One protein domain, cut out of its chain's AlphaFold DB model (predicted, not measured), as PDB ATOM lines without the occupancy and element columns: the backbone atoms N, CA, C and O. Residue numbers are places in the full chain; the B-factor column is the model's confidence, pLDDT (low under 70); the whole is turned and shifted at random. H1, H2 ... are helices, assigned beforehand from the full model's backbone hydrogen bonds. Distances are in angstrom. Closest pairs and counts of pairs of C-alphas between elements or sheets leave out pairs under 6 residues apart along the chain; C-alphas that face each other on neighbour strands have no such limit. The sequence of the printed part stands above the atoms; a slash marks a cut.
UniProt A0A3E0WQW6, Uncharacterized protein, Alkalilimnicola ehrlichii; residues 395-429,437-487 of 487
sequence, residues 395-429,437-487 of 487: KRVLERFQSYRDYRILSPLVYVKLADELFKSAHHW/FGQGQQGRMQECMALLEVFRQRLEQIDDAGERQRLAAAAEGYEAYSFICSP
ATOM      1  N   LYS A 395     104.151 101.189 104.977       69.44
ATOM      2  CA  LYS A 395     102.783 101.593 105.291       69.44
ATOM      3  C   LYS A 395     102.668 103.105 105.526       69.44
ATOM      4  O   LYS A 395     101.693 103.707 105.085       69.44
ATOM      5  N   ARG A 396     103.668 103.730 106.157       71.50
ATOM      6  CA  ARG A 396     103.677 105.178 106.444       71.50
ATOM      7  C   ARG A 396     103.710 106.034 105.182       71.50
ATOM      8  O   ARG A 396     103.026 107.052 105.104       71.50
ATOM      9  N   VAL A 397     104.489 105.617 104.187       76.25
ATOM     10  CA  VAL A 397     104.570 106.287 102.885       76.25
ATOM     11  C   VAL A 397     103.227 106.207 102.172       76.25
ATOM     12  O   VAL A 397     102.742 107.215 101.664       76.25
ATOM     13  N   LEU A 398     102.609 105.023 102.165       76.62
ATOM     14  CA  LEU A 398     101.302 104.817 101.545       76.62
ATOM     15  C   LEU A 398     100.208 105.637 102.232       76.62
ATOM     16  O   LEU A 398      99.425 106.288 101.548       76.62
ATOM     17  N   GLU A 399     100.171 105.656 103.566       81.12
ATOM     18  CA  GLU A 399      99.235 106.483 104.344       81.12
ATOM     19  C   GLU A 399      99.413 107.977 104.020       81.12
ATOM     20  O   GLU A 399      98.436 108.707 103.817       81.12
ATOM     21  N   ARG A 400     100.662 108.437 103.894       84.56
ATOM     22  CA  ARG A 400     100.979 109.818 103.514       84.56
ATOM     23  C   ARG A 400     100.557 110.131 102.084       84.56
ATOM     24  O   ARG A 400      99.919 111.155 101.854       84.56
ATOM     25  N   PHE A 401     100.851 109.249 101.134       88.19
ATOM     26  CA  PHE A 401     100.391 109.403  99.759       88.19
ATOM     27  C   PHE A 401      98.866 109.440  99.690       88.19
ATOM     28  O   PHE A 401      98.315 110.343  99.078       88.19
ATOM     29  N   GLN A 402      98.163 108.542 100.379       86.12
ATOM     30  CA  GLN A 402      96.699 108.560 100.439       86.12
ATOM     31  C   GLN A 402      96.148 109.869 101.015       86.12
ATOM     32  O   GLN A 402      95.129 110.355 100.534       86.12
ATOM     33  N   SER A 403      96.836 110.458 101.995       88.38
ATOM     34  CA  SER A 403      96.434 111.731 102.604       88.38
ATOM     35  C   SER A 403      96.594 112.928 101.660       88.38
ATOM     36  O   SER A 403      95.851 113.901 101.779       88.38
ATOM     37  N   TYR A 404      97.546 112.860 100.726       93.06
ATOM     38  CA  TYR A 404      97.965 114.001  99.909       93.06
ATOM     39  C   TYR A 404      97.762 113.834  98.404       93.06
ATOM     40  O   TYR A 404      97.906 114.805  97.666       93.06
ATOM     41  N   ARG A 405      97.402 112.644  97.918       91.44
ATOM     42  CA  ARG A 405      97.246 112.364  96.483       91.44
ATOM     43  C   ARG A 405      96.223 113.264  95.802       91.44
ATOM     44  O   ARG A 405      96.258 113.392  94.595       91.44
ATOM     45  N   ASP A 406      95.304 113.887  96.521       90.50
ATOM     46  CA  ASP A 406      94.304 114.760  95.899       90.50
ATOM     47  C   ASP A 406      94.704 116.245  95.960       90.50
ATOM     48  O   ASP A 406      94.000 117.094  95.419       90.50
ATOM     49  N   TYR A 407      95.869 116.566  96.541       93.50
ATOM     50  CA  TYR A 407      96.365 117.939  96.642       93.50
ATOM     51  C   TYR A 407      96.817 118.439  95.275       93.50
ATOM     52  O   TYR A 407      97.520 117.737  94.537       93.50
ATOM     53  N   ARG A 408      96.466 119.686  94.956       88.06
ATOM     54  CA  ARG A 408      96.877 120.346  93.707       88.06
ATOM     55  C   ARG A 408      98.362 120.682  93.694       88.06
ATOM     56  O   ARG A 408      98.969 120.753  92.632       88.06
ATOM     57  N   ILE A 409      98.938 120.879  94.874       90.12
ATOM     58  CA  ILE A 409     100.353 121.228  95.044       90.12
ATOM     59  C   ILE A 409     101.294 120.016  95.039       90.12
ATOM     60  O   ILE A 409     102.510 120.206  95.001       90.12
ATOM     61  N   LEU A 410     100.762 118.785  95.080       92.44
ATOM     62  CA  LEU A 410     101.579 117.571  95.043       92.44
ATOM     63  C   LEU A 410     102.245 117.426  93.674       92.44
ATOM     64  O   LEU A 410     101.564 117.396  92.646       92.44
ATOM     65  N   SER A 411     103.573 117.291  93.672       92.06
ATOM     66  CA  SER A 411     104.337 117.090  92.443       92.06
ATOM     67  C   SER A 411     103.876 115.824  91.711       92.06
ATOM     68  O   SER A 411     103.839 114.750  92.322       92.06
ATOM     69  N   PRO A 412     103.582 115.892  90.397       92.69
ATOM     70  CA  PRO A 412     103.241 114.708  89.611       92.69
ATOM     71  C   PRO A 412     104.322 113.615  89.649       92.69
ATOM     72  O   PRO A 412     104.001 112.434  89.543       92.69
ATOM     73  N   LEU A 413     105.592 113.977  89.870       92.12
ATOM     74  CA  LEU A 413     106.686 113.004  89.977       92.12
ATOM     75  C   LEU A 413     106.514 112.015  91.133       92.12
ATOM     76  O   LEU A 413     107.051 110.917  91.062       92.12
ATOM     77  N   VAL A 414     105.733 112.350  92.163       91.56
ATOM     78  CA  VAL A 414     105.429 111.418  93.261       91.56
ATOM     79  C   VAL A 414     104.721 110.164  92.741       91.56
ATOM     80  O   VAL A 414     105.020 109.060  93.188       91.56
ATOM     81  N   TYR A 415     103.828 110.308  91.759       91.81
ATOM     82  CA  TYR A 415     103.125 109.176  91.149       91.81
ATOM     83  C   TYR A 415     104.078 108.298  90.351       91.81
ATOM     84  O   TYR A 415     103.999 107.080  90.449       91.81
ATOM     85  N   VAL A 416     105.002 108.915  89.608       91.06
ATOM     86  CA  VAL A 416     106.035 108.191  88.859       91.06
ATOM     87  C   VAL A 416     106.960 107.452  89.815       91.06
ATOM     88  O   VAL A 416     107.212 106.272  89.616       91.06
ATOM     89  N   LYS A 417     107.401 108.106  90.892       87.31
ATOM     90  CA  LYS A 417     108.276 107.497  91.893       87.31
ATOM     91  C   LYS A 417     107.603 106.322  92.607       87.31
ATOM     92  O   LYS A 417     108.218 105.278  92.770       87.31
ATOM     93  N   LEU A 418     106.326 106.439  92.977       86.31
ATOM     94  CA  LEU A 418     105.574 105.315  93.551       86.31
ATOM     95  C   LEU A 418     105.301 104.203  92.531       86.31
ATOM     96  O   LEU A 418     105.344 103.027  92.888       86.31
ATOM     97  N   ALA A 419     105.039 104.553  91.268       85.56
ATOM     98  CA  ALA A 419     104.923 103.578  90.191       85.56
ATOM     99  C   ALA A 419     106.241 102.822  89.989       85.56
ATOM    100  O   ALA A 419     106.209 101.612  89.791       85.56
ATOM    101  N   ASP A 420     107.373 103.515  90.096       84.44
ATOM    102  CA  ASP A 420     108.716 102.944  90.034       84.44
ATOM    103  C   ASP A 420     108.971 101.962  91.175       84.44
ATOM    104  O   ASP A 420     109.388 100.838  90.923       84.44
ATOM    105  N   GLU A 421     108.609 102.309  92.412       78.00
ATOM    106  CA  GLU A 421     108.715 101.385  93.549       78.00
ATOM    107  C   GLU A 421     107.800 100.157  93.399       78.00
ATOM    108  O   GLU A 421     108.194  99.035  93.725       78.00
ATOM    109  N   LEU A 422     106.582 100.324  92.871       76.31
ATOM    110  CA  LEU A 422     105.685  99.200  92.573       76.31
ATOM    111  C   LEU A 422     106.231  98.310  91.458       76.31
ATOM    112  O   LEU A 422     106.169  97.083  91.571       76.31
ATOM    113  N   PHE A 423     106.772  98.923  90.406       76.62
ATOM    114  CA  PHE A 423     107.418  98.241  89.295       76.62
ATOM    115  C   PHE A 423     108.615  97.447  89.804       76.62
ATOM    116  O   PHE A 423     108.636  96.226  89.683       76.62
ATOM    117  N   LYS A 424     109.548  98.099  90.493       75.62
ATOM    118  CA  LYS A 424     110.684  97.462  91.152       75.62
ATOM    119  C   LYS A 424     110.237  96.350  92.088       75.62
ATOM    120  O   LYS A 424     110.727  95.240  91.975       75.62
ATOM    121  N   SER A 425     109.237  96.560  92.942       69.69
ATOM    122  CA  SER A 425     108.702  95.519  93.836       69.69
ATOM    123  C   SER A 425     108.067  94.332  93.099       69.69
ATOM    124  O   SER A 425     108.057  93.214  93.622       69.69
ATOM    125  N   ALA A 426     107.514  94.542  91.905       65.81
ATOM    126  CA  ALA A 426     107.014  93.465  91.055       65.81
ATOM    127  C   ALA A 426     108.151  92.664  90.391       65.81
ATOM    128  O   ALA A 426     107.952  91.483  90.103       65.81
ATOM    129  N   HIS A 427     109.330  93.274  90.214       66.38
ATOM    130  CA  HIS A 427     110.498  92.704  89.528       66.38
ATOM    131  C   HIS A 427     111.679  92.353  90.468       66.38
ATOM    132  O   HIS A 427     112.629  91.689  90.052       66.38
ATOM    133  N   HIS A 428     111.631  92.750  91.744       57.19
ATOM    134  CA  HIS A 428     112.646  92.479  92.763       57.19
ATOM    135  C   HIS A 428     112.622  91.019  93.235       57.19
ATOM    136  O   HIS A 428     111.587  90.348  93.264       57.19
ATOM    137  N   TRP A 429     113.801  90.560  93.667       44.28
ATOM    138  CA  TRP A 429     114.126  89.223  94.159       44.28
ATOM    139  C   TRP A 429     113.296  88.820  95.389       44.28
ATOM    140  O   TRP A 429     113.740  88.890  96.531       44.28
ATOM    141  N   PHE A 437     102.966  83.295  89.356       38.50
ATOM    142  CA  PHE A 437     101.525  83.426  89.039       38.50
ATOM    143  C   PHE A 437     100.510  83.560  90.197       38.50
ATOM    144  O   PHE A 437      99.408  83.016  90.140       38.50
ATOM    145  N   GLY A 438     100.828  84.352  91.227       36.72
ATOM    146  CA  GLY A 438      99.836  84.831  92.204       36.72
ATOM    147  C   GLY A 438      99.325  86.247  91.891       36.72
ATOM    148  O   GLY A 438     100.115  87.123  91.549       36.72
ATOM    149  N   GLN A 439      98.024  86.495  92.083       45.31
ATOM    150  CA  GLN A 439      97.290  87.758  91.834       45.31
ATOM    151  C   GLN A 439      97.957  89.060  92.355       45.31
ATOM    152  O   GLN A 439      97.626  90.146  91.889       45.31
ATOM    153  N   GLY A 440      98.920  88.975  93.281       53.22
ATOM    154  CA  GLY A 440      99.623  90.130  93.851       53.22
ATOM    155  C   GLY A 440     100.579  90.863  92.896       53.22
ATOM    156  O   GLY A 440     100.675  92.082  92.981       53.22
ATOM    157  N   GLN A 441     101.259  90.175  91.969       58.84
ATOM    158  CA  GLN A 441     102.153  90.846  91.002       58.84
ATOM    159  C   GLN A 441     101.367  91.574  89.904       58.84
ATOM    160  O   GLN A 441     101.679  92.713  89.570       58.84
ATOM    161  N   GLN A 442     100.303  90.943  89.392       60.59
ATOM    162  CA  GLN A 442      99.392  91.579  88.436       60.59
ATOM    163  C   GLN A 442      98.711  92.810  89.047       60.59
ATOM    164  O   GLN A 442      98.623  93.831  88.373       60.59
ATOM    165  N   GLY A 443      98.307  92.746  90.322       67.31
ATOM    166  CA  GLY A 443      97.772  93.903  91.048       67.31
ATOM    167  C   GLY A 443      98.770  95.063  91.135       67.31
ATOM    168  O   GLY A 443      98.430  96.183  90.774       67.31
ATOM    169  N   ARG A 444     100.033  94.793  91.499       70.69
ATOM    170  CA  ARG A 444     101.087  95.829  91.556       70.69
ATOM    171  C   ARG A 444     101.371  96.463  90.199       70.69
ATOM    172  O   ARG A 444     101.533  97.674  90.122       70.69
ATOM    173  N   MET A 445     101.405  95.665  89.132       78.06
ATOM    174  CA  MET A 445     101.579  96.200  87.781       78.06
ATOM    175  C   MET A 445     100.363  97.014  87.326       78.06
ATOM    176  O   MET A 445     100.542  98.061  86.716       78.06
ATOM    177  N   GLN A 446      99.136  96.605  87.660       76.56
ATOM    178  CA  GLN A 446      97.938  97.411  87.394       76.56
ATOM    179  C   GLN A 446      97.968  98.747  88.146       76.56
ATOM    180  O   GLN A 446      97.657  99.782  87.561       76.56
ATOM    181  N   GLU A 447      98.380  98.742  89.414       79.38
ATOM    182  CA  GLU A 447      98.550  99.957  90.216       79.38
ATOM    183  C   GLU A 447      99.661 100.857  89.661       79.38
ATOM    184  O   GLU A 447      99.458 102.063  89.539       79.38
ATOM    185  N   CYS A 448     100.792 100.280  89.249       82.75
ATOM    186  CA  CYS A 448     101.870 100.991  88.563       82.75
ATOM    187  C   CYS A 448     101.343 101.712  87.310       82.75
ATOM    188  O   CYS A 448     101.473 102.931  87.204       82.75
ATOM    189  N   MET A 449     100.654 100.996  86.413       85.81
ATOM    190  CA  MET A 449     100.050 101.581  85.207       85.81
ATOM    191  C   MET A 449      99.042 102.689  85.543       85.81
ATOM    192  O   MET A 449      99.038 103.736  84.898       85.81
ATOM    193  N   ALA A 450      98.201 102.484  86.563       87.44
ATOM    194  CA  ALA A 450      97.221 103.477  86.990       87.44
ATOM    195  C   ALA A 450      97.886 104.761  87.512       87.44
ATOM    196  O   ALA A 450      97.431 105.858  87.197       87.44
ATOM    197  N   LEU A 451      98.981 104.650  88.271       89.88
ATOM    198  CA  LEU A 451      99.739 105.810  88.746       89.88
ATOM    199  C   LEU A 451     100.418 106.565  87.596       89.88
ATOM    200  O   LEU A 451     100.405 107.797  87.600       89.88
ATOM    201  N   LEU A 452     100.963 105.858  86.600       90.94
ATOM    202  CA  LEU A 452     101.547 106.488  85.411       90.94
ATOM    203  C   LEU A 452     100.495 107.224  84.572       90.94
ATOM    204  O   LEU A 452     100.764 108.309  84.056       90.94
ATOM    205  N   GLU A 453      99.278 106.692  84.485       91.69
ATOM    206  CA  GLU A 453      98.164 107.383  83.834       91.69
ATOM    207  C   GLU A 453      97.764 108.658  84.598       91.69
ATOM    208  O   GLU A 453      97.604 109.721  83.998       91.69
ATOM    209  N   VAL A 454      97.697 108.602  85.934       92.69
ATOM    210  CA  VAL A 454      97.450 109.800  86.757       92.69
ATOM    211  C   VAL A 454      98.569 110.831  86.591       92.69
ATOM    212  O   VAL A 454      98.285 112.028  86.507       92.69
ATOM    213  N   PHE A 455      99.829 110.398  86.496       94.44
ATOM    214  CA  PHE A 455     100.946 111.290  86.186       94.44
ATOM    215  C   PHE A 455     100.723 112.029  84.863       94.44
ATOM    216  O   PHE A 455     100.817 113.255  84.843       94.44
ATOM    217  N   ARG A 456     100.371 111.316  83.782       92.38
ATOM    218  CA  ARG A 456     100.108 111.924  82.466       92.38
ATOM    219  C   ARG A 456      98.990 112.959  82.530       92.38
ATOM    220  O   ARG A 456      99.181 114.089  82.087       92.38
ATOM    221  N   GLN A 457      97.867 112.608  83.155       92.75
ATOM    222  CA  GLN A 457      96.727 113.514  83.317       92.75
ATOM    223  C   GLN A 457      97.103 114.778  84.096       92.75
ATOM    224  O   GLN A 457      96.695 115.879  83.729       92.75
ATOM    225  N   ARG A 458      97.905 114.650  85.160       91.44
ATOM    226  CA  ARG A 458      98.368 115.807  85.937       91.44
ATOM    227  C   ARG A 458      99.388 116.651  85.192       91.44
ATOM    228  O   ARG A 458      99.367 117.868  85.321       91.44
ATOM    229  N   LEU A 459     100.259 116.029  84.407       91.62
ATOM    230  CA  LEU A 459     101.241 116.730  83.591       91.62
ATOM    231  C   LEU A 459     100.558 117.619  82.537       91.62
ATOM    232  O   LEU A 459     100.980 118.753  82.316       91.62
ATOM    233  N   GLU A 460      99.469 117.142  81.930       90.69
ATOM    234  CA  GLU A 460      98.664 117.902  80.961       90.69
ATOM    235  C   GLU A 460      97.962 119.122  81.575       90.69
ATOM    236  O   GLU A 460      97.735 120.113  80.878       90.69
ATOM    237  N   GLN A 461      97.667 119.078  82.878       89.50
ATOM    238  CA  GLN A 461      97.022 120.162  83.628       89.50
ATOM    239  C   GLN A 461      97.987 121.279  84.060       89.50
ATOM    240  O   GLN A 461      97.535 122.297  84.579       89.50
ATOM    241  N   ILE A 462      99.304 121.116  83.881       88.25
ATOM    242  CA  ILE A 462     100.289 122.151  84.229       88.25
ATOM    243  C   ILE A 462     100.352 123.188  83.112       88.25
ATOM    244  O   ILE A 462     100.858 122.886  82.030       88.25
ATOM    245  N   ASP A 463      99.895 124.410  83.378       89.12
ATOM    246  CA  ASP A 463      99.889 125.512  82.404       89.12
ATOM    247  C   ASP A 463     101.302 125.961  81.985       89.12
ATOM    248  O   ASP A 463     101.520 126.358  80.839       89.12
ATOM    249  N   ASP A 464     102.281 125.870  82.890       91.00
ATOM    250  CA  ASP A 464     103.675 126.214  82.608       91.00
ATOM    251  C   ASP A 464     104.349 125.125  81.752       91.00
ATOM    252  O   ASP A 464     104.680 124.031  82.217       91.00
ATOM    253  N   ALA A 465     104.574 125.437  80.472       90.06
ATOM    254  CA  ALA A 465     105.203 124.523  79.521       90.06
ATOM    255  C   ALA A 465     106.642 124.129  79.912       90.06
ATOM    256  O   ALA A 465     107.060 123.004  79.635       90.06
ATOM    257  N   GLY A 466     107.390 125.025  80.565       90.81
ATOM    258  CA  GLY A 466     108.749 124.761  81.029       90.81
ATOM    259  C   GLY A 466     108.767 123.804  82.218       90.81
ATOM    260  O   GLY A 466     109.537 122.842  82.229       90.81
ATOM    261  N   GLU A 467     107.872 124.004  83.191       88.00
ATOM    262  CA  GLU A 467     107.683 123.067  84.303       88.00
ATOM    263  C   GLU A 467     107.232 121.697  83.788       88.00
ATOM    264  O   GLU A 467     107.802 120.677  84.181       88.00
ATOM    265  N   ARG A 468     106.284 121.670  82.846       91.88
ATOM    266  CA  ARG A 468     105.810 120.440  82.203       91.88
ATOM    267  C   ARG A 468     106.953 119.664  81.544       91.88
ATOM    268  O   ARG A 468     107.111 118.473  81.799       91.88
ATOM    269  N   GLN A 469     107.778 120.328  80.734       91.00
ATOM    270  CA  GLN A 469     108.913 119.686  80.065       91.00
ATOM    271  C   GLN A 469     109.956 119.177  81.069       91.00
ATOM    272  O   GLN A 469     110.460 118.066  80.923       91.00
ATOM    273  N   ARG A 470     110.251 119.957  82.116       92.06
ATOM    274  CA  ARG A 470     111.191 119.565  83.173       92.06
ATOM    275  C   ARG A 470     110.727 118.314  83.920       92.06
ATOM    276  O   ARG A 470     111.536 117.425  84.166       92.06
ATOM    277  N   LEU A 471     109.445 118.237  84.286       91.00
ATOM    278  CA  LEU A 471     108.886 117.073  84.984       91.00
ATOM    279  C   LEU A 471     108.813 115.843  84.070       91.00
ATOM    280  O   LEU A 471     109.092 114.743  84.535       91.00
ATOM    281  N   ALA A 472     108.501 116.020  82.783       90.50
ATOM    282  CA  ALA A 472     108.545 114.934  81.803       90.50
ATOM    283  C   ALA A 472     109.959 114.344  81.677       90.50
ATOM    284  O   ALA A 472     110.128 113.136  81.786       90.50
ATOM    285  N   ALA A 473     110.975 115.202  81.540       89.94
ATOM    286  CA  ALA A 473     112.371 114.772  81.468       89.94
ATOM    287  C   ALA A 473     112.839 114.098  82.769       89.94
ATOM    288  O   ALA A 473     113.548 113.099  82.736       89.94
ATOM    289  N   ALA A 474     112.414 114.602  83.933       89.44
ATOM    290  CA  ALA A 474     112.716 113.958  85.209       89.44
ATOM    291  C   ALA A 474     112.051 112.573  85.341       89.44
ATOM    292  O   ALA A 474     112.634 111.679  85.950       89.44
ATOM    293  N   ALA A 475     110.861 112.379  84.759       89.88
ATOM    294  CA  ALA A 475     110.168 111.094  84.768       89.88
ATOM    295  C   ALA A 475     110.931 110.005  83.990       89.88
ATOM    296  O   ALA A 475     110.900 108.847  84.393       89.88
ATOM    297  N   GLU A 476     111.673 110.367  82.937       87.38
ATOM    298  CA  GLU A 476     112.520 109.434  82.170       87.38
ATOM    299  C   GLU A 476     113.633 108.796  83.012       87.38
ATOM    300  O   GLU A 476     114.107 107.712  82.680       87.38
ATOM    301  N   GLY A 477     114.012 109.424  84.131       83.12
ATOM    302  CA  GLY A 477     114.963 108.860  85.090       83.12
ATOM    303  C   GLY A 477     114.422 107.682  85.911       83.12
ATOM    304  O   GLY A 477     115.199 107.053  86.626       83.12
ATOM    305  N   TYR A 478     113.122 107.380  85.830       83.50
ATOM    306  CA  TYR A 478     112.496 106.253  86.525       83.50
ATOM    307  C   TYR A 478     112.300 105.059  85.577       83.50
ATOM    308  O   TYR A 478     111.841 105.201  84.438       83.50
ATOM    309  N   GLU A 479     112.618 103.858  86.059       81.06
ATOM    310  CA  GLU A 479     112.584 102.615  85.281       81.06
ATOM    311  C   GLU A 479     111.162 102.289  84.815       81.06
ATOM    312  O   GLU A 479     110.951 101.981  83.643       81.06
ATOM    313  N   ALA A 480     110.166 102.435  85.694       81.81
ATOM    314  CA  ALA A 480     108.771 102.187  85.327       81.81
ATOM    315  C   ALA A 480     108.315 103.059  84.152       81.81
ATOM    316  O   ALA A 480     107.718 102.560  83.198       81.81
ATOM    317  N   TYR A 481     108.597 104.362  84.211       84.12
ATOM    318  CA  TYR A 481     108.169 105.304  83.181       84.12
ATOM    319  C   TYR A 481     108.909 105.067  81.867       84.12
ATOM    320  O   TYR A 481     108.275 104.977  80.815       84.12
ATOM    321  N   SER A 482     110.233 104.902  81.925       82.25
ATOM    322  CA  SER A 482     111.038 104.632  80.733       82.25
ATOM    323  C   SER A 482     110.628 103.328  80.042       82.25
ATOM    324  O   SER A 482     110.544 103.308  78.818       82.25
ATOM    325  N   PHE A 483     110.293 102.275  80.793       74.38
ATOM    326  CA  PHE A 483     109.917 100.976  80.232       74.38
ATOM    327  C   PHE A 483     108.488 100.931  79.674       74.38
ATOM    328  O   PHE A 483     108.234 100.289  78.658       74.38
ATOM    329  N   ILE A 484     107.537 101.578  80.351       78.56
ATOM    330  CA  ILE A 484     106.107 101.478  80.025       78.56
ATOM    331  C   ILE A 484     105.668 102.559  79.033       78.56
ATOM    332  O   ILE A 484     104.784 102.321  78.210       78.56
ATOM    333  N   CYS A 485     106.215 103.770  79.156       75.56
ATOM    334  CA  CYS A 485     105.722 104.953  78.451       75.56
ATOM    335  C   CYS A 485     106.631 105.427  77.309       75.56
ATOM    336  O   CYS A 485     106.178 106.263  76.524       75.56
ATOM    337  N   SER A 486     107.859 104.910  77.183       60.81
ATOM    338  CA  SER A 486     108.708 105.211  76.022       60.81
ATOM    339  C   SER A 486     108.306 104.345  74.817       60.81
ATOM    340  O   SER A 486     108.051 103.154  74.998       60.81
ATOM    341  N   PRO A 487     108.208 104.925  73.606       46.62
ATOM    342  CA  PRO A 487     107.744 104.241  72.395       46.62
ATOM    343  C   PRO A 487     108.694 103.171  71.838       46.62
ATOM    344  O   PRO A 487     109.928 103.299  72.013       46.62
TER     345      PRO A 487
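AT A GLANCE: This is residues 395 to 429 and 437 to 487 of the 487 residues of an uncharacterized protein of Alkalilimnicola ehrlichii (UniProt A0A3E0WQW6). Two long helices, H2 and H3, run side by side in opposite ways, and H4 folds back from the end of H3 to lie roughly in line with H2, with its last residues by the start of H2. The short H5 crosses H2 on one side of this slab, while H1 is set off on the other side. The printed part has 86 residues, all helix in class, with five named helices in the order H1 to H5 and no named strand. It is compact, with a radius of gyration of the C-alphas of 13.2 A, and flat, spanning 43 by 33 by 17 A.

IN THESE COORDINATES: H1 is residues 395 to 404, from C-alpha 395 at (102.783, 101.593, 105.291). H2 is residues 413 to 427, 20.7 A long. H3, residues 439 to 460, is the longest at 32.1 A. H4 is residues 465 to 475, 15.2 A long. H5, residues 479 to 485, ends at C-alpha 485 at (105.722, 104.953, 78.451).

HOW THE PARTS SIT: H2, H3 and H4 form an up-and-down bundle, each running against the one before. H2 and H3 touch at a shallow tilt of 21 degrees, with closest C-alphas Ala 419 and Cys 448 4.3 A apart. H3 and H4 form a helical hairpin; H3 touches H4 with residues 459 to 460 alone. H5 touches H2 about perpendicular at 76 degrees, the closest C-alphas, of Asp 420 and Ala 480, being 4.8 A apart. H1 and H2 are near each other. In each helix every O i to N i+4 pair is within hydrogen-bond range.

THE WHOLE: Residues 430 to 436 are not printed; C-alphas 429 and 437 are 14.8 A apart across this cut. Of the links printed whole, none is long. Residues 395, 425 to 429, 437 to 443 and 486 to 487 have pLDDT under 70.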